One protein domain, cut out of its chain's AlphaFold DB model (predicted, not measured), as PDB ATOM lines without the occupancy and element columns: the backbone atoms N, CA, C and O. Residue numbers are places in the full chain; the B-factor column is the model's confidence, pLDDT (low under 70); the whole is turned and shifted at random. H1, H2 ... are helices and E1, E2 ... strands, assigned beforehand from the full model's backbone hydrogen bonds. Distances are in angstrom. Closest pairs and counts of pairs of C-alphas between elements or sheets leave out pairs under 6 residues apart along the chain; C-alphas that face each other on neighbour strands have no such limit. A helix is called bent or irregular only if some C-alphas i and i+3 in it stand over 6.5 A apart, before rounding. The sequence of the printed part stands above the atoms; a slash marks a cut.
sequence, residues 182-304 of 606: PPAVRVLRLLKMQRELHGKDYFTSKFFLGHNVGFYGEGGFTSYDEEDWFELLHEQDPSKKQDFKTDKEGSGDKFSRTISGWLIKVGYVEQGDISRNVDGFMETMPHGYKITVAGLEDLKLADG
ATOM      1  N   PRO A 182     -48.686  -4.647  22.968       97.88
ATOM      2  CA  PRO A 182     -47.910  -4.051  21.876       97.88
ATOM      3  C   PRO A 182     -47.634  -4.983  20.681       97.88
ATOM      4  O   PRO A 182     -47.882  -4.549  19.554       97.88
ATOM      5  N   PRO A 183     -47.248  -6.263  20.855       98.19
ATOM      6  CA  PRO A 183     -47.025  -7.171  19.728       98.19
ATOM      7  C   PRO A 183     -48.259  -7.416  18.852       98.19
ATOM      8  O   PRO A 183     -48.132  -7.518  17.634       98.19
ATOM      9  N   ALA A 184     -49.470  -7.455  19.423       98.38
ATOM     10  CA  ALA A 184     -50.693  -7.542  18.618       98.38
ATOM     11  C   ALA A 184     -50.898  -6.283  17.768       98.38
ATOM     12  O   ALA A 184     -51.234  -6.370  16.586       98.38
ATOM     13  N   VAL A 185     -50.615  -5.110  18.332       98.00
ATOM     14  CA  VAL A 185     -50.672  -3.840  17.599       98.00
ATOM     15  C   VAL A 185     -49.583  -3.764  16.530       98.00
ATOM     16  O   VAL A 185     -49.847  -3.262  15.438       98.00
ATOM     17  N   ARG A 186     -48.387  -4.311  16.784       98.19
ATOM     18  CA  ARG A 186     -47.335  -4.429  15.766       98.19
ATOM     19  C   ARG A 186     -47.817  -5.229  14.563       98.19
ATOM     20  O   ARG A 186     -47.664  -4.746  13.443       98.19
ATOM     21  N   VAL A 187     -48.421  -6.398  14.785       98.69
ATOM     22  CA  VAL A 187     -48.985  -7.221  13.703       98.69
ATOM     23  C   VAL A 187     -50.005  -6.414  12.897       98.69
ATOM     24  O   VAL A 187     -49.886  -6.335  11.678       98.69
ATOM     25  N   LEU A 188     -50.948  -5.728  13.550       98.69
ATOM     26  CA  LEU A 188     -51.936  -4.895  12.850       98.69
ATOM     27  C   LEU A 188     -51.290  -3.767  12.026       98.69
ATOM     28  O   LEU A 188     -51.686  -3.546  10.882       98.69
ATOM     29  N   ARG A 189     -50.275  -3.077  12.564       98.12
ATOM     30  CA  ARG A 189     -49.536  -2.025  11.839       98.12
ATOM     31  C   ARG A 189     -48.805  -2.578  10.614       98.12
ATOM     32  O   ARG A 189     -48.858  -1.957   9.555       98.12
ATOM     33  N   LEU A 190     -48.170  -3.744  10.732       98.50
ATOM     34  CA  LEU A 190     -47.482  -4.406   9.618       98.50
ATOM     35  C   LEU A 190     -48.456  -4.839   8.522       98.50
ATOM     36  O   LEU A 190     -48.211  -4.579   7.349       98.50
ATOM     37  N   LEU A 191     -49.592  -5.433   8.895       98.62
ATOM     38  CA  LEU A 191     -50.626  -5.827   7.937       98.62
ATOM     39  C   LEU A 191     -51.266  -4.615   7.248       98.62
ATOM     40  O   LEU A 191     -51.554  -4.669   6.055       98.62
ATOM     41  N   LYS A 192     -51.463  -3.506   7.973       98.19
ATOM     42  CA  LYS A 192     -51.896  -2.233   7.385       98.19
ATOM     43  C   LYS A 192     -50.884  -1.732   6.352       98.19
ATOM     44  O   LYS A 192     -51.290  -1.424   5.238       98.19
ATOM     45  N   MET A 193     -49.599  -1.704   6.700       97.69
ATOM     46  CA  MET A 193     -48.524  -1.281   5.796       97.69
ATOM     47  C   MET A 193     -48.488  -2.135   4.521       97.69
ATOM     48  O   MET A 193     -48.441  -1.602   3.417       97.69
ATOM     49  N   GLN A 194     -48.571  -3.460   4.658       97.88
ATOM     50  CA  GLN A 194     -48.582  -4.387   3.522       97.88
ATOM     51  C   GLN A 194     -49.824  -4.207   2.640       97.88
ATOM     52  O   GLN A 194     -49.724  -4.204   1.415       97.88
ATOM     53  N   ARG A 195     -50.990  -3.960   3.249       97.25
ATOM     54  CA  ARG A 195     -52.216  -3.603   2.525       97.25
ATOM     55  C   ARG A 195     -52.094  -2.279   1.767       97.25
ATOM     56  O   ARG A 195     -52.645  -2.163   0.675       97.25
ATOM     57  N   GLU A 196     -51.440  -1.274   2.340       97.25
ATOM     58  CA  GLU A 196     -51.214   0.020   1.682       97.25
ATOM     59  C   GLU A 196     -50.241  -0.112   0.502       97.25
ATOM     60  O   GLU A 196     -50.453   0.519  -0.530       97.25
ATOM     61  N   LEU A 197     -49.228  -0.974   0.630       97.69
ATOM     62  CA  LEU A 197     -48.213  -1.203  -0.398       97.69
ATOM     63  C   LEU A 197     -48.700  -2.094  -1.554       97.69
ATOM     64  O   LEU A 197     -48.414  -1.805  -2.713       97.69
ATOM     65  N   HIS A 198     -49.432  -3.169  -1.254       96.94
ATOM     66  CA  HIS A 198     -49.786  -4.211  -2.228       96.94
ATOM     67  C   HIS A 198     -51.289  -4.327  -2.516       96.94
ATOM     68  O   HIS A 198     -51.695  -5.061  -3.417       96.94
ATOM     69  N   GLY A 199     -52.133  -3.602  -1.781       96.31
ATOM     70  CA  GLY A 199     -53.585  -3.617  -1.933       96.31
ATOM     71  C   GLY A 199     -54.319  -4.487  -0.904       96.31
ATOM     72  O   GLY A 199     -53.745  -5.287  -0.169       96.31
ATOM     73  N   LYS A 200     -55.647  -4.319  -0.846       94.56
ATOM     74  CA  LYS A 200     -56.530  -4.901   0.189       94.56
ATOM     75  C   LYS A 200     -56.597  -6.433   0.217       94.56
ATOM     76  O   LYS A 200     -56.999  -6.987   1.236       94.56
ATOM     77  N   ASP A 201     -56.264  -7.091  -0.890       94.44
ATOM     78  CA  ASP A 201     -56.390  -8.543  -1.054       94.44
ATOM     79  C   ASP A 201     -55.052  -9.276  -0.876       94.44
ATOM     80  O   ASP A 201     -55.004 -10.500  -0.966       94.44
ATOM     81  N   TYR A 202     -53.979  -8.540  -0.573       95.88
ATOM     82  CA  TYR A 202     -52.660  -9.104  -0.319       95.88
ATOM     83  C   TYR A 202     -52.592  -9.787   1.054       95.88
ATOM     84  O   TYR A 202     -52.924  -9.181   2.077       95.88
ATOM     85  N   PHE A 203     -52.127 -11.039   1.078       97.50
ATOM     86  CA  PHE A 203     -51.847 -11.787   2.302       97.50
ATOM     87  C   PHE A 203     -50.358 -11.719   2.641       97.50
ATOM     88  O   PHE A 203     -49.504 -12.099   1.848       97.50
ATOM     89  N   THR A 204     -50.059 -11.267   3.851       97.81
ATOM     90  CA  THR A 204     -48.714 -11.210   4.426       97.81
ATOM     91  C   THR A 204     -48.388 -12.519   5.136       97.81
ATOM     92  O   THR A 204     -49.189 -12.999   5.941       97.81
ATOM     93  N   SER A 205     -47.220 -13.100   4.875       96.69
ATOM     94  CA  SER A 205     -46.818 -14.371   5.481       96.69
ATOM     95  C   SER A 205     -46.468 -14.249   6.961       96.69
ATOM     96  O   SER A 205     -46.073 -13.189   7.458       96.69
ATOM     97  N   LYS A 206     -46.555 -15.376   7.679       95.88
ATOM     98  CA  LYS A 206     -46.019 -15.484   9.043       95.88
ATOM     99  C   LYS A 206     -44.521 -15.165   9.123       95.88
ATOM    100  O   LYS A 206     -44.117 -14.645  10.152       95.88
ATOM    101  N   PHE A 207     -43.756 -15.420   8.058       95.12
ATOM    102  CA  PHE A 207     -42.317 -15.154   7.980       95.12
ATOM    103  C   PHE A 207     -42.031 -13.660   7.918       95.12
ATOM    104  O   PHE A 207     -41.242 -13.149   8.707       95.12
ATOM    105  N   PHE A 208     -42.743 -12.914   7.069       96.25
ATOM    106  CA  PHE A 208     -42.632 -11.457   7.060       96.25
ATOM    107  C   PHE A 208     -42.954 -10.863   8.438       96.25
ATOM    108  O   PHE A 208     -42.242  -9.987   8.931       96.25
ATOM    109  N   LEU A 209     -44.017 -11.349   9.087       97.38
ATOM    110  CA  LEU A 209     -44.361 -10.923  10.443       97.38
ATOM    111  C   LEU A 209     -43.280 -11.340  11.457       97.38
ATOM    112  O   LEU A 209     -42.892 -10.516  12.279       97.38
ATOM    113  N   GLY A 210     -42.754 -12.564  11.367       95.00
ATOM    114  CA  GLY A 210     -41.713 -13.110  12.242       95.00
ATOM    115  C   GLY A 210     -40.416 -12.301  12.229       95.00
ATOM    116  O   GLY A 210     -39.843 -12.063  13.289       95.00
ATOM    117  N   HIS A 211     -40.022 -11.791  11.061       92.88
ATOM    118  CA  HIS A 211     -38.897 -10.865  10.892       92.88
ATOM    119  C   HIS A 211     -39.128  -9.487  11.523       92.88
ATOM    120  O   HIS A 211     -38.185  -8.773  11.848       92.88
ATOM    121  N   ASN A 212     -40.389  -9.074  11.669       94.62
ATOM    122  CA  ASN A 212     -40.744  -7.690  11.973       94.62
ATOM    123  C   ASN A 212     -41.445  -7.504  13.327       94.62
ATOM    124  O   ASN A 212     -41.788  -6.367  13.670       94.62
ATOM    125  N   VAL A 213     -41.681  -8.581  14.081       94.25
ATOM    126  CA  VAL A 213     -42.354  -8.576  15.384       94.25
ATOM    127  C   VAL A 213     -41.383  -9.016  16.479       94.25
ATOM    128  O   VAL A 213     -40.835 -10.114  16.450       94.25
ATOM    129  N   GLY A 214     -41.243  -8.180  17.507       92.81
ATOM    130  CA  GLY A 214     -40.387  -8.458  18.658       92.81
ATOM    131  C   GLY A 214     -38.921  -8.134  18.407       92.81
ATOM    132  O   GLY A 214     -38.603  -7.165  17.725       92.81
ATOM    133  N   PHE A 215     -38.035  -8.923  19.007       91.31
ATOM    134  CA  PHE A 215     -36.593  -8.668  19.037       91.31
ATOM    135  C   PHE A 215     -35.866  -9.536  18.009       91.31
ATOM    136  O   PHE A 215     -35.005 -10.335  18.370       91.31
ATOM    137  N   TYR A 216     -36.286  -9.452  16.744       86.50
ATOM    138  CA  TYR A 216     -35.759 -10.291  15.665       86.50
ATOM    139  C   TYR A 216     -34.224 -10.274  15.613       86.50
ATOM    140  O   TYR A 216     -33.590  -9.246  15.842       86.50
ATOM    141  N   GLY A 217     -33.631 -11.443  15.354       77.69
ATOM    142  CA  GLY A 217     -32.183 -11.656  15.409       77.69
ATOM    143  C   GLY A 217     -31.639 -11.948  16.808       77.69
ATOM    144  O   GLY A 217     -30.463 -12.269  16.946       77.69
ATOM    145  N   GLU A 218     -32.467 -11.902  17.850       84.75
ATOM    146  CA  GLU A 218     -32.083 -12.355  19.185       84.75
ATOM    147  C   GLU A 218     -32.556 -13.778  19.477       84.75
ATOM    148  O   GLU A 218     -33.557 -14.262  18.941       84.75
ATOM    149  N   GLY A 219     -31.860 -14.442  20.403       80.00
ATOM    150  CA  GLY A 219     -32.270 -15.744  20.913       80.00
ATOM    151  C   GLY A 219     -33.726 -15.725  21.393       80.00
ATOM    152  O   GLY A 219     -34.106 -14.976  22.293       80.00
ATOM    153  N   GLY A 220     -34.553 -16.562  20.764       84.19
ATOM    154  CA  GLY A 220     -35.996 -16.622  21.006       84.19
ATOM    155  C   GLY A 220     -36.865 -15.827  20.023       84.19
ATOM    156  O   GLY A 220     -38.082 -15.933  20.127       84.19
ATOM    157  N   PHE A 221     -36.292 -15.120  19.041       89.50
ATOM    158  CA  PHE A 221     -37.003 -14.384  17.976       89.50
ATOM    159  C   PHE A 221     -36.427 -14.699  16.597       89.50
ATOM    160  O   PHE A 221     -35.870 -13.855  15.900       89.50
ATOM    161  N   THR A 222     -36.565 -15.963  16.218       86.81
ATOM    162  CA  THR A 222     -36.017 -16.514  14.976       86.81
ATOM    163  C   THR A 222     -37.116 -16.608  13.918       86.81
ATOM    164  O   THR A 222     -38.276 -16.851  14.267       86.81
ATOM    165  N   SER A 223     -36.775 -16.425  12.648       89.81
ATOM    166  CA  SER A 223     -37.696 -16.496  11.507       89.81
ATOM    167  C   SER A 223     -36.984 -17.199  10.359       89.81
ATOM    168  O   SER A 223     -35.767 -17.075  10.259       89.81
ATOM    169  N   TYR A 224     -37.721 -17.937   9.532       86.69
ATOM    170  CA  TYR A 224     -37.199 -18.428   8.251       86.69
ATOM    171  C   TYR A 224     -37.397 -17.379   7.163       86.69
ATOM    172  O   TYR A 224     -38.447 -16.731   7.159       86.69
ATOM    173  N   ASP A 225     -36.452 -17.273   6.230       85.75
ATOM    174  CA  ASP A 225     -36.695 -16.666   4.924       85.75
ATOM    175  C   ASP A 225     -37.849 -17.379   4.193       85.75
ATOM    176  O   ASP A 225     -37.994 -18.604   4.254       85.75
ATOM    177  N   GLU A 226     -38.723 -16.602   3.552       90.00
ATOM    178  CA  GLU A 226     -39.917 -17.146   2.901       90.00
ATOM    179  C   GLU A 226     -39.569 -17.959   1.650       90.00
ATOM    180  O   GLU A 226     -40.178 -19.009   1.440       90.00
ATOM    181  N   GLU A 227     -38.626 -17.490   0.829       85.19
ATOM    182  CA  GLU A 227     -38.257 -18.136  -0.434       85.19
ATOM    183  C   GLU A 227     -37.592 -19.482  -0.149       85.19
ATOM    184  O   GLU A 227     -38.100 -20.519  -0.590       85.19
ATOM    185  N   ASP A 228     -36.572 -19.478   0.714       81.69
ATOM    186  CA  ASP A 228     -35.864 -20.690   1.139       81.69
ATOM    187  C   ASP A 228     -36.843 -21.701   1.774       81.69
ATOM    188  O   ASP A 228     -36.750 -22.916   1.577       81.69
ATOM    189  N   TRP A 229     -37.847 -21.229   2.526       89.62
ATOM    190  CA  TRP A 229     -38.853 -22.112   3.112       89.62
ATOM    191  C   TRP A 229     -39.733 -22.799   2.057       89.62
ATOM    192  O   TRP A 229     -40.072 -23.976   2.221       89.62
ATOM    193  N   PHE A 230     -40.117 -22.093   0.986       89.50
ATOM    194  CA  PHE A 230     -40.896 -22.671  -0.113       89.50
ATOM    195  C   PHE A 230     -40.080 -23.675  -0.932       89.50
ATOM    196  O   PHE A 230     -40.626 -24.717  -1.302       89.50
ATOM    197  N   GLU A 231     -38.791 -23.422  -1.150       85.12
ATOM    198  CA  GLU A 231     -37.872 -24.387  -1.769       85.12
ATOM    199  C   GLU A 231     -37.749 -25.655  -0.916       85.12
ATOM    200  O   GLU A 231     -37.995 -26.766  -1.392       85.12
ATOM    201  N   LEU A 232     -37.504 -25.504   0.391       84.50
ATOM    202  CA  LEU A 232     -37.437 -26.640   1.313       84.50
ATOM    203  C   LEU A 232     -38.751 -27.424   1.371       84.50
ATOM    204  O   LEU A 232     -38.719 -28.651   1.499       84.50
ATOM    205  N   LEU A 233     -39.901 -26.742   1.297       89.25
ATOM    206  CA  LEU A 233     -41.210 -27.387   1.196       89.25
ATOM    207  C   LEU A 233     -41.323 -28.187  -0.105       89.25
ATOM    208  O   LEU A 233     -41.843 -29.305  -0.072       89.25
ATOM    209  N   HIS A 234     -40.859 -27.632  -1.226       87.81
ATOM    210  CA  HIS A 234     -40.896 -28.288  -2.528       87.81
ATOM    211  C   HIS A 234     -40.112 -29.607  -2.516       87.81
ATOM    212  O   HIS A 234     -40.655 -30.629  -2.944       87.81
ATOM    213  N   GLU A 235     -38.916 -29.604  -1.913       83.69
ATOM    214  CA  GLU A 235     -38.033 -30.771  -1.757       83.69
ATOM    215  C   GLU A 235     -38.607 -31.889  -0.862       83.69
ATOM    216  O   GLU A 235     -38.120 -33.023  -0.896       83.69
ATOM    217  N   GLN A 236     -39.618 -31.608  -0.028       84.38
ATOM    218  CA  GLN A 236     -40.171 -32.623   0.871       84.38
ATOM    219  C   GLN A 236     -40.960 -33.704   0.127       84.38
ATOM    220  O   GLN A 236     -41.751 -33.428  -0.780       84.38
ATOM    221  N   ASP A 237     -40.868 -34.936   0.638       85.19
ATOM    222  CA  ASP A 237     -41.775 -36.022   0.263       85.19
ATOM    223  C   ASP A 237     -43.242 -35.550   0.371       85.19
ATOM    224  O   ASP A 237     -43.621 -34.986   1.407       85.19
ATOM    225  N   PRO A 238     -44.116 -35.832  -0.618       88.06
ATOM    226  CA  PRO A 238     -45.514 -35.392  -0.589       88.06
ATOM    227  C   PRO A 238     -46.268 -35.754   0.699       88.06
ATOM    228  O   PRO A 238     -47.099 -34.981   1.167       88.06
ATOM    229  N   SER A 239     -45.946 -36.899   1.313       90.19
ATOM    230  CA  SER A 239     -46.547 -37.352   2.575       90.19
ATOM    231  C   SER A 239     -46.123 -36.537   3.802       90.19
ATOM    232  O   SER A 239     -46.836 -36.551   4.800       90.19
ATOM    233  N   LYS A 240     -44.997 -35.816   3.738       90.31
ATOM    234  CA  LYS A 240     -44.446 -35.005   4.836       90.31
ATOM    235  C   LYS A 240     -44.728 -33.512   4.691       90.31
ATOM    236  O   LYS A 240     -44.549 -32.771   5.654       90.31
ATOM    237  N   LYS A 241     -45.198 -33.054   3.522       90.56
ATOM    238  CA  LYS A 241     -45.468 -31.628   3.264       90.56
ATOM    239  C   LYS A 241     -46.437 -31.012   4.275       90.56
ATOM    240  O   LYS A 241     -46.264 -29.857   4.654       90.56
ATOM    241  N   GLN A 242     -47.443 -31.756   4.737       89.06
ATOM    242  CA  GLN A 242     -48.413 -31.228   5.703       89.06
ATOM    243  C   GLN A 242     -47.809 -31.016   7.100       89.06
ATOM    244  O   GLN A 242     -48.060 -29.982   7.727       89.06
ATOM    245  N   ASP A 243     -46.994 -31.962   7.563       87.62
ATOM    246  CA  ASP A 243     -46.282 -31.847   8.836       87.62
ATOM    247  C   ASP A 243     -45.256 -30.712   8.751       87.62
ATOM    248  O   ASP A 243     -45.221 -29.837   9.612       87.62
ATOM    249  N   PHE A 244     -44.524 -30.619   7.635       88.69
ATOM    250  CA  PHE A 244     -43.581 -29.530   7.375       88.69
ATOM    251  C   PHE A 244     -44.245 -28.146   7.447       88.69
ATOM    252  O   PHE A 244     -43.750 -27.263   8.147       88.69
ATOM    253  N   LYS A 245     -45.411 -27.963   6.805       89.69
ATOM    254  CA  LYS A 245     -46.201 -26.711   6.854       89.69
ATOM    255  C   LYS A 245     -46.562 -26.274   8.278       89.69
ATOM    256  O   LYS A 245     -46.753 -25.080   8.526       89.69
ATOM    257  N   THR A 246     -46.692 -27.238   9.184       80.69
ATOM    258  CA  THR A 246     -47.132 -27.022  10.566       80.69
ATOM    259  C   THR A 246     -45.950 -26.836  11.517       80.69
ATOM    260  O   THR A 246     -46.004 -25.957  12.376       80.69
ATOM    261  N   ASP A 247     -44.878 -27.609  11.330       83.31
ATOM    262  CA  ASP A 247     -43.792 -27.744  12.304       83.31
ATOM    263  C   ASP A 247     -42.531 -26.949  11.939       83.31
ATOM    264  O   ASP A 247     -41.761 -26.571  12.827       83.31
ATOM    265  N   LYS A 248     -42.295 -26.670  10.649       87.38
ATOM    266  CA  LYS A 248     -41.122 -25.906  10.209       87.38
ATOM    267  C   LYS A 248     -41.387 -24.411  10.365       87.38
ATOM    268  O   LYS A 248     -41.884 -23.751   9.454       87.38
ATOM    269  N   GLU A 249     -41.073 -23.879  11.542       88.56
ATOM    270  CA  GLU A 249     -41.179 -22.450  11.842       88.56
ATOM    271  C   GLU A 249     -40.189 -21.999  12.923       88.56
ATOM    272  O   GLU A 249     -39.769 -22.785  13.779       88.56
ATOM    273  N   GLY A 250     -39.775 -20.735  12.854       88.88
ATOM    274  CA  GLY A 250     -38.983 -20.070  13.878       88.88
ATOM    275  C   GLY A 250     -39.835 -19.640  15.075       88.88
ATOM    276  O   GLY A 250     -41.062 -19.765  15.092       88.88
ATOM    277  N   SER A 251     -39.188 -19.121  16.117       90.44
ATOM    278  CA  SER A 251     -39.917 -18.668  17.314       90.44
ATOM    279  C   SER A 251     -40.750 -17.409  17.032       90.44
ATOM    280  O   SER A 251     -41.895 -17.329  17.477       90.44
ATOM    281  N   GLY A 252     -40.212 -16.470  16.243       93.06
ATOM    282  CA  GLY A 252     -40.905 -15.267  15.772       93.06
ATOM    283  C   GLY A 252     -42.084 -15.593  14.854       93.06
ATOM    284  O   GLY A 252     -43.168 -15.029  15.021       93.06
ATOM    285  N   ASP A 253     -41.922 -16.577  13.967       94.81
ATOM    286  CA  ASP A 253     -43.006 -17.101  13.120       94.81
ATOM    287  C   ASP A 253     -44.151 -17.656  13.962       94.81
ATOM    288  O   ASP A 253     -45.325 -17.365  13.723       94.81
ATOM    289  N   LYS A 254     -43.803 -18.434  14.991       94.31
ATOM    290  CA  LYS A 254     -44.770 -19.048  15.894       94.31
ATOM    291  C   LYS A 254     -45.506 -18.007  16.734       94.31
ATOM    292  O   LYS A 254     -46.724 -18.122  16.902       94.31
ATOM    293  N   PHE A 255     -44.813 -16.978  17.229       95.56
ATOM    294  CA  PHE A 255     -45.457 -15.844  17.898       95.56
ATOM    295  C   PHE A 255     -46.409 -15.117  16.953       95.56
ATOM    296  O   PHE A 255     -47.568 -14.913  17.305       95.56
ATOM    297  N   SER A 256     -45.964 -14.808  15.735       96.25
ATOM    298  CA  SER A 256     -46.780 -14.143  14.717       96.25
ATOM    299  C   SER A 256     -48.029 -14.952  14.374       96.25
ATOM    300  O   SER A 256     -49.138 -14.425  14.425       96.25
ATOM    301  N   ARG A 257     -47.887 -16.262  14.140       96.00
ATOM    302  CA  ARG A 257     -49.008 -17.186  13.911       96.00
ATOM    303  C   ARG A 257     -49.984 -17.210  15.087       96.00
ATOM    304  O   ARG A 257     -51.198 -17.209  14.886       96.00
ATOM    305  N   THR A 258     -49.465 -17.229  16.313       96.69
ATOM    306  CA  THR A 258     -50.278 -17.288  17.536       96.69
ATOM    307  C   THR A 258     -51.063 -15.997  17.749       96.69
ATOM    308  O   THR A 258     -52.280 -16.042  17.927       96.69
ATOM    309  N   ILE A 259     -50.390 -14.849  17.652       98.31
ATOM    310  CA  ILE A 259     -50.985 -13.517  17.792       98.31
ATOM    311  C   ILE A 259     -52.027 -13.279  16.696       98.31
ATOM    312  O   ILE A 259     -53.152 -12.885  17.004       98.31
ATOM    313  N   SER A 260     -51.710 -13.590  15.434       98.12
ATOM    314  CA  SER A 260     -52.677 -13.529  14.333       98.12
ATOM    315  C   SER A 260     -53.886 -14.426  14.601       98.12
ATOM    316  O   SER A 260     -55.020 -14.006  14.390       98.12
ATOM    317  N   GLY A 261     -53.678 -15.621  15.167       97.38
ATOM    318  CA  GLY A 261     -54.753 -16.510  15.616       97.38
ATOM    319  C   GLY A 261     -55.701 -15.876  16.641       97.38
ATOM    320  O   GLY A 261     -56.905 -16.137  16.611       97.38
ATOM    321  N   TRP A 262     -55.193 -15.031  17.540       98.19
ATOM    322  CA  TRP A 262     -56.025 -14.276  18.481       98.19
ATOM    323  C   TRP A 262     -56.756 -13.122  17.795       98.19
ATOM    324  O   TRP A 262     -57.949 -12.936  18.025       98.19
ATOM    325  N   LEU A 263     -56.067 -12.394  16.912       98.62
ATOM    326  CA  LEU A 263     -56.637 -11.288  16.140       98.62
ATOM    327  C   LEU A 263     -57.764 -11.749  15.201       98.62
ATOM    328  O   LEU A 263     -58.755 -11.040  15.039       98.62
ATOM    329  N   ILE A 264     -57.664 -12.962  14.649       98.25
ATOM    330  CA  ILE A 264     -58.735 -13.603  13.871       98.25
ATOM    331  C   ILE A 264     -59.979 -13.826  14.734       98.25
ATOM    332  O   ILE A 264     -61.091 -13.527  14.309       98.25
ATOM    333  N   LYS A 265     -59.812 -14.301  15.975       97.12
ATOM    334  CA  LYS A 265     -60.944 -14.587  16.880       97.12
ATOM    335  C   LYS A 265     -61.724 -13.340  17.283       97.12
ATOM    336  O   LYS A 265     -62.908 -13.461  17.580       97.12
ATOM    337  N   VAL A 266     -61.081 -12.172  17.290       97.88
ATOM    338  CA  VAL A 266     -61.742 -10.881  17.544       97.88
ATOM    339  C   VAL A 266     -62.156 -10.141  16.265       97.88
ATOM    340  O   VAL A 266     -62.738  -9.063  16.352       97.88
ATOM    341  N   GLY A 267     -61.901 -10.721  15.086       98.12
ATOM    342  CA  GLY A 267     -62.329 -10.187  13.789       98.12
ATOM    343  C   GLY A 267     -61.433  -9.095  13.195       98.12
ATOM    344  O   GLY A 267     -61.846  -8.415  12.257       98.12
ATOM    345  N   TYR A 268     -60.214  -8.903  13.706       98.69
ATOM    346  CA  TYR A 268     -59.280  -7.883  13.206       98.69
ATOM    347  C   TYR A 268     -58.401  -8.356  12.049       98.69
ATOM    348  O   TYR A 268     -57.878  -7.535  11.295       98.69
ATOM    349  N   VAL A 269     -58.237  -9.668  11.901       98.69
ATOM    350  CA  VAL A 269     -57.394 -10.285  10.873       98.69
ATOM    351  C   VAL A 269     -58.155 -11.421  10.199       98.69
ATOM    352  O   VAL A 269     -58.914 -12.139  10.844       98.69
ATOM    353  N   GLU A 270     -57.932 -11.589   8.903       98.38
ATOM    354  CA  GLU A 270     -58.353 -12.749   8.116       98.38
ATOM    355  C   GLU A 270     -57.133 -13.608   7.773       98.38
ATOM    356  O   GLU A 270     -56.048 -13.079   7.523       98.38
ATOM    357  N   GLN A 271     -57.319 -14.930   7.752       97.75
ATOM    358  CA  GLN A 271     -56.305 -15.895   7.330       97.75
ATOM    359  C   GLN A 271     -56.584 -16.368   5.903       97.75
ATOM    360  O   GLN A 271     -57.743 -16.529   5.520       97.75
ATOM    361  N   GLY A 272     -55.526 -16.621   5.144       96.44
ATOM    362  CA  GLY A 272     -55.596 -17.183   3.805       96.44
ATOM    363  C   GLY A 272     -54.306 -17.891   3.417       96.44
ATOM    364  O   GLY A 272     -53.307 -17.864   4.142       96.44
ATOM    365  N   ASP A 273     -54.358 -18.527   2.257       95.19
ATOM    366  CA  ASP A 273     -53.242 -19.261   1.685       95.19
ATOM    367  C   ASP A 273     -52.309 -18.319   0.915       95.19
ATOM    368  O   ASP A 273     -52.753 -17.393   0.232       95.19
ATOM    369  N   ILE A 274     -51.007 -18.579   1.005       94.62
ATOM    370  CA  ILE A 274     -49.976 -17.960   0.167       94.62
ATOM    371  C   ILE A 274     -49.424 -19.042  -0.740       94.62
ATOM    372  O   ILE A 274     -48.993 -20.087  -0.248       94.62
ATOM    373  N   SER A 275     -49.411 -18.779  -2.042       93.69
ATOM    374  CA  SER A 275     -48.882 -19.708  -3.035       93.69
ATOM    375  C   SER A 275     -47.703 -19.110  -3.791       93.69
ATOM    376  O   SER A 275     -47.734 -17.942  -4.181       93.69
ATOM    377  N   ARG A 276     -46.678 -19.928  -4.024       92.12
ATOM    378  CA  ARG A 276     -45.480 -19.587  -4.799       92.12
ATOM    379  C   ARG A 276     -45.235 -20.651  -5.857       92.12
ATOM    380  O   ARG A 276     -45.531 -21.822  -5.637       92.12
ATOM    381  N   ASN A 277     -44.728 -20.222  -7.006       90.75
ATOM    382  CA  ASN A 277     -44.254 -21.135  -8.033       90.75
ATOM    383  C   ASN A 277     -42.784 -21.455  -7.741       90.75
ATOM    384  O   ASN A 277     -41.978 -20.531  -7.678       90.75
ATOM    385  N   VAL A 278     -42.474 -22.734  -7.551       85.06
ATOM    386  CA  VAL A 278     -41.120 -23.268  -7.380       85.06
ATOM    387  C   VAL A 278     -40.936 -24.343  -8.448       85.06
ATOM    388  O   VAL A 278     -41.725 -25.285  -8.510       85.06
ATOM    389  N   ASP A 279     -39.965 -24.163  -9.344       83.19
ATOM    390  CA  ASP A 279     -39.667 -25.080 -10.458       83.19
ATOM    391  C   ASP A 279     -40.874 -25.460 -11.339       83.19
ATOM    392  O   ASP A 279     -41.000 -26.580 -11.837       83.19
ATOM    393  N   GLY A 280     -41.799 -24.520 -11.553       85.62
ATOM    394  CA  GLY A 280     -43.015 -24.746 -12.337       85.62
ATOM    395  C   GLY A 280     -44.170 -25.365 -11.543       85.62
ATOM    396  O   GLY A 280     -45.272 -25.491 -12.083       85.62
ATOM    397  N   PHE A 281     -43.965 -25.705 -10.266       87.50
ATOM    398  CA  PHE A 281     -44.978 -26.260  -9.372       87.50
ATOM    399  C   PHE A 281     -45.494 -25.211  -8.389       87.50
ATOM    400  O   PHE A 281     -44.740 -24.434  -7.813       87.50
ATOM    401  N   MET A 282     -46.806 -25.205  -8.156       93.19
ATOM    402  CA  MET A 282     -47.419 -24.320  -7.167       93.19
ATOM    403  C   MET A 282     -47.365 -24.952  -5.775       93.19
ATOM    404  O   MET A 282     -48.087 -25.908  -5.491       93.19
ATOM    405  N   GLU A 283     -46.552 -24.377  -4.895       94.25
ATOM    406  CA  GLU A 283     -46.520 -24.694  -3.470       94.25
ATOM    407  C   GLU A 283     -47.380 -23.705  -2.680       94.25
ATOM    408  O   GLU A 283     -47.483 -22.534  -3.037       94.25
ATOM    409  N   THR A 284     -47.990 -24.163  -1.581       93.75
ATOM    410  CA  THR A 284     -48.930 -23.350  -0.784       93.75
ATOM    411  C   THR A 284     -48.682 -23.468   0.719       93.75
ATOM    412  O   THR A 284     -48.603 -24.582   1.248       93.75
ATOM    413  N   MET A 285     -48.664 -22.335   1.425       93.56
ATOM    414  CA  MET A 285     -48.605 -22.224   2.884       93.56
ATOM    415  C   MET A 285     -49.902 -21.596   3.439       93.56
ATOM    416  O   MET A 285     -50.266 -20.503   3.011       93.56
ATOM    417  N   PRO A 286     -50.556 -22.189   4.460       92.19
ATOM    418  CA  PRO A 286     -51.853 -21.711   4.957       92.19
ATOM    419  C   PRO A 286     -51.782 -20.535   5.944       92.19
ATOM    420  O   PRO A 286     -52.783 -20.172   6.555       92.19
ATOM    421  N   HIS A 287     -50.599 -19.968   6.187       94.50
ATOM    422  CA  HIS A 287     -50.359 -18.970   7.237       94.50
ATOM    423  C   HIS A 287     -50.114 -17.569   6.658       94.50
ATOM    424  O   HIS A 287     -49.145 -16.900   7.025       94.50
ATOM    425  N   GLY A 288     -50.972 -17.154   5.725       96.94
ATOM    426  CA  GLY A 288     -51.069 -15.778   5.248       96.94
ATOM    427  C   GLY A 288     -52.135 -14.996   6.007       96.94
ATOM    428  O   GLY A 288     -53.168 -15.546   6.389       96.94
ATOM    429  N   TYR A 289     -51.901 -13.701   6.214       98.56
ATOM    430  CA  TYR A 289     -52.775 -12.833   7.001       98.56
ATOM    431  C   TYR A 289     -53.035 -11.498   6.313       98.56
ATOM    432  O   TYR A 289     -52.139 -10.931   5.693       98.56
ATOM    433  N   LYS A 290     -54.242 -10.953   6.477       98.25
ATOM    434  CA  LYS A 290     -54.562  -9.572   6.087       98.25
ATOM    435  C   LYS A 290     -55.446  -8.896   7.127       98.25
ATOM    436  O   LYS A 290     -56.229  -9.551   7.810       98.25
ATOM    437  N   ILE A 291     -55.314  -7.579   7.261       98.62
ATOM    438  CA  ILE A 291     -56.103  -6.791   8.215       98.62
ATOM    439  C   ILE A 291     -57.512  -6.504   7.676       98.62
ATOM    440  O   ILE A 291     -57.681  -6.090   6.522       98.62
ATOM    441  N   THR A 292     -58.526  -6.687   8.521       98.50
ATOM    442  CA  THR A 292     -59.928  -6.400   8.185       98.50
ATOM    443  C   THR A 292     -60.235  -4.904   8.275       98.50
ATOM    444  O   THR A 292     -59.428  -4.103   8.751       98.50
ATOM    445  N   VAL A 293     -61.427  -4.498   7.829       97.06
ATOM    446  CA  VAL A 293     -61.904  -3.117   8.031       97.06
ATOM    447  C   VAL A 293     -62.030  -2.796   9.524       97.06
ATOM    448  O   VAL A 293     -61.512  -1.770   9.955       97.06
ATOM    449  N   ALA A 294     -62.600  -3.706  10.321       97.19
ATOM    450  CA  ALA A 294     -62.702  -3.542  11.772       97.19
ATOM    451  C   ALA A 294     -61.319  -3.407  12.436       97.19
ATOM    452  O   ALA A 294     -61.113  -2.530  13.271       97.19
ATOM    453  N   GLY A 295     -60.340  -4.217  12.011       97.62
ATOM    454  CA  GLY A 295     -58.963  -4.112  12.496       97.62
ATOM    455  C   GLY A 295     -58.321  -2.758  12.186       97.62
ATOM    456  O   GLY A 295     -57.634  -2.196  13.035       97.62
ATOM    457  N   LEU A 296     -58.565  -2.198  10.996       96.56
ATOM    458  CA  LEU A 296     -58.069  -0.868  10.623       96.56
ATOM    459  C   LEU A 296     -58.722   0.264  11.419       96.56
ATOM    460  O   LEU A 296     -58.058   1.254  11.732       96.56
ATOM    461  N   GLU A 297     -60.022   0.161  11.685       93.94
ATOM    462  CA  GLU A 297     -60.767   1.168  12.438       93.94
ATOM    463  C   GLU A 297     -60.298   1.223  13.890       93.94
ATOM    464  O   GLU A 297     -59.924   2.297  14.366       93.94
ATOM    465  N   ASP A 298     -60.200   0.067  14.543       94.44
ATOM    466  CA  ASP A 298     -59.828  -0.017  15.953       94.44
ATOM    467  C   ASP A 298     -58.326   0.194  16.189       94.44
ATOM    468  O   ASP A 298     -57.926   0.709  17.237       94.44
ATOM    469  N   LEU A 299     -57.470  -0.068  15.191       95.06
ATOM    470  CA  LEU A 299     -56.054   0.310  15.256       95.06
ATOM    471  C   LEU A 299     -55.872   1.826  15.486       95.06
ATOM    472  O   LEU A 299     -54.923   2.239  16.152       95.06
ATOM    473  N   LYS A 300     -56.810   2.672  15.033       91.12
ATOM    474  CA  LYS A 300     -56.764   4.127  15.282       91.12
ATOM    475  C   LYS A 300     -56.896   4.477  16.767       91.12
ATOM    476  O   LYS A 300     -56.373   5.516  17.180       91.12
ATOM    477  N   LEU A 301     -57.581   3.644  17.559       88.25
ATOM    478  CA  LEU A 301     -57.680   3.792  19.019       88.25
ATOM    479  C   LEU A 301     -56.309   3.556  19.662       88.25
ATOM    480  O   LEU A 301     -55.850   4.354  20.479       88.25
ATOM    481  N   ALA A 302     -55.636   2.487  19.228       87.88
ATOM    482  CA  ALA A 302     -54.294   2.125  19.669       87.88
ATOM    483  C   ALA A 302     -53.233   3.165  19.266       87.88
ATOM    484  O   ALA A 302     -52.327   3.427  20.050       87.88
ATOM    485  N   ASP A 303     -53.345   3.776  18.084       85.75
ATOM    486  CA  ASP A 303     -52.422   4.826  17.625       85.75
ATOM    487  C   ASP A 303     -52.752   6.215  18.224       85.75
ATOM    488  O   ASP A 303     -51.932   7.140  18.205       85.75
ATOM    489  N   GLY A 304     -53.945   6.379  18.807       80.00
ATOM    490  CA  GLY A 304     -54.442   7.655  19.332       80.00
ATOM    491  C   GLY A 304     -54.715   8.692  18.241       80.00
ATOM    492  O   GLY A 304     -54.450   9.874  18.438       80.00
TER     493      GLY A 304
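What this domain is: This is residues 182 to 304 of the 606 residues of an uncharacterized protein of Weissella confusa (UniProt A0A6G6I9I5). What does this model look like? A long two-stranded hairpin, E1 and E2, runs along much of the length as a bent ribbon, with helices set along it: H3 and H4 by the half with its turn, and H1, H2 and H5 packed crosswise on each other by the other half. H6 follows E2 and packs on H1 at the end away from H3 and H4. What is it made of? The printed part has 123 residues with six named helices and two named strands, in the order H1 H2 H3 H4 H5 E1 E2 H6; the class is mixed, helices and strands, and the sheet, order E1 - E2, is antiparallel. It is compact, with a radius of gyration of the C-alphas of 14.7 A and spans of 49 by 33 by 24 A.

How they stand to each other: Which helix touches the most others? H1, residues 182 to 198, is the hub: with residues 187 to 190 alone it only just touches H2, residues 206 to 212, with 3 pairs of C-alphas within 8 A, the closest those of Val 187 and Leu 209, 6.8 A apart. With residues 183 to 187 alone it touches H5, residues 251 to 265, about perpendicular at 85 degrees, the closest C-alphas being those of Ala 184 and Ile 259, 6.0 A apart. With residues 185 to 192 alone it touches H6, residues 293 to 303, at a steep tilt of 55 degrees, opposite ways, the closest C-alphas being those of Leu 188 and Leu 299, 7.1 A apart. What else is near H2? It touches residues 251 to 257 alone of H5, where the closest C-alphas, those of Gly 210 and Gly 252, are 4.2 A apart. It is close but not clearly touching to H3, residues 226 to 235, with the C-alphas of Phe 207 and Glu 226 closest at 6.0 A. H3 and H4, residues 241 to 247, form a helical hairpin and only just touch, with 3 pairs of C-alphas within 8 A, the closest those of Leu 233 and Lys 241, 6.4 A apart. How do the strands pair? E1, residues 269 to 278, and E2, residues 281 to 291, are a hairpin of antiparallel neighbours, with N 270 and O 290 at 2.9 A and N 283 and O 276 at 2.8 A, within hydrogen-bond range. E2 bends by 62 degrees at residue 286, and residues 204 to 205 pair with its residues 288 to 289, antiparallel. How do the helices' backbones read? Every O i to N i+4 pair is within hydrogen-bond range in H1, H2, H3, H4 and H5; in H6 it is 4 of 7.

Where its parts are: Where does the first element begin? H1 begins at C-alpha 182, (-47.910, -4.051, 21.876), and is 24.2 A long. How long are the later elements? H5 measures 21.4 A from first to last C-alpha, E1 27.7 A and E2 28.5 A; E2 ends at C-alpha 291, (-56.103, -6.791, 8.215). H6 is 15.7 A long and ends at C-alpha 303, (-52.422, 4.826, 17.625).

The domain as a whole: How large is it? The two C-alphas farthest apart, those of Asp 237 and Gly 304, are 49.3 A apart. Is any link long, or any stretch cut? The link from H2 to H3, residues 213 to 225, is long, and the printed part has no cut. How confident is the model? The mean pLDDT of the printed part is 92.8, and no printed residue is under 70.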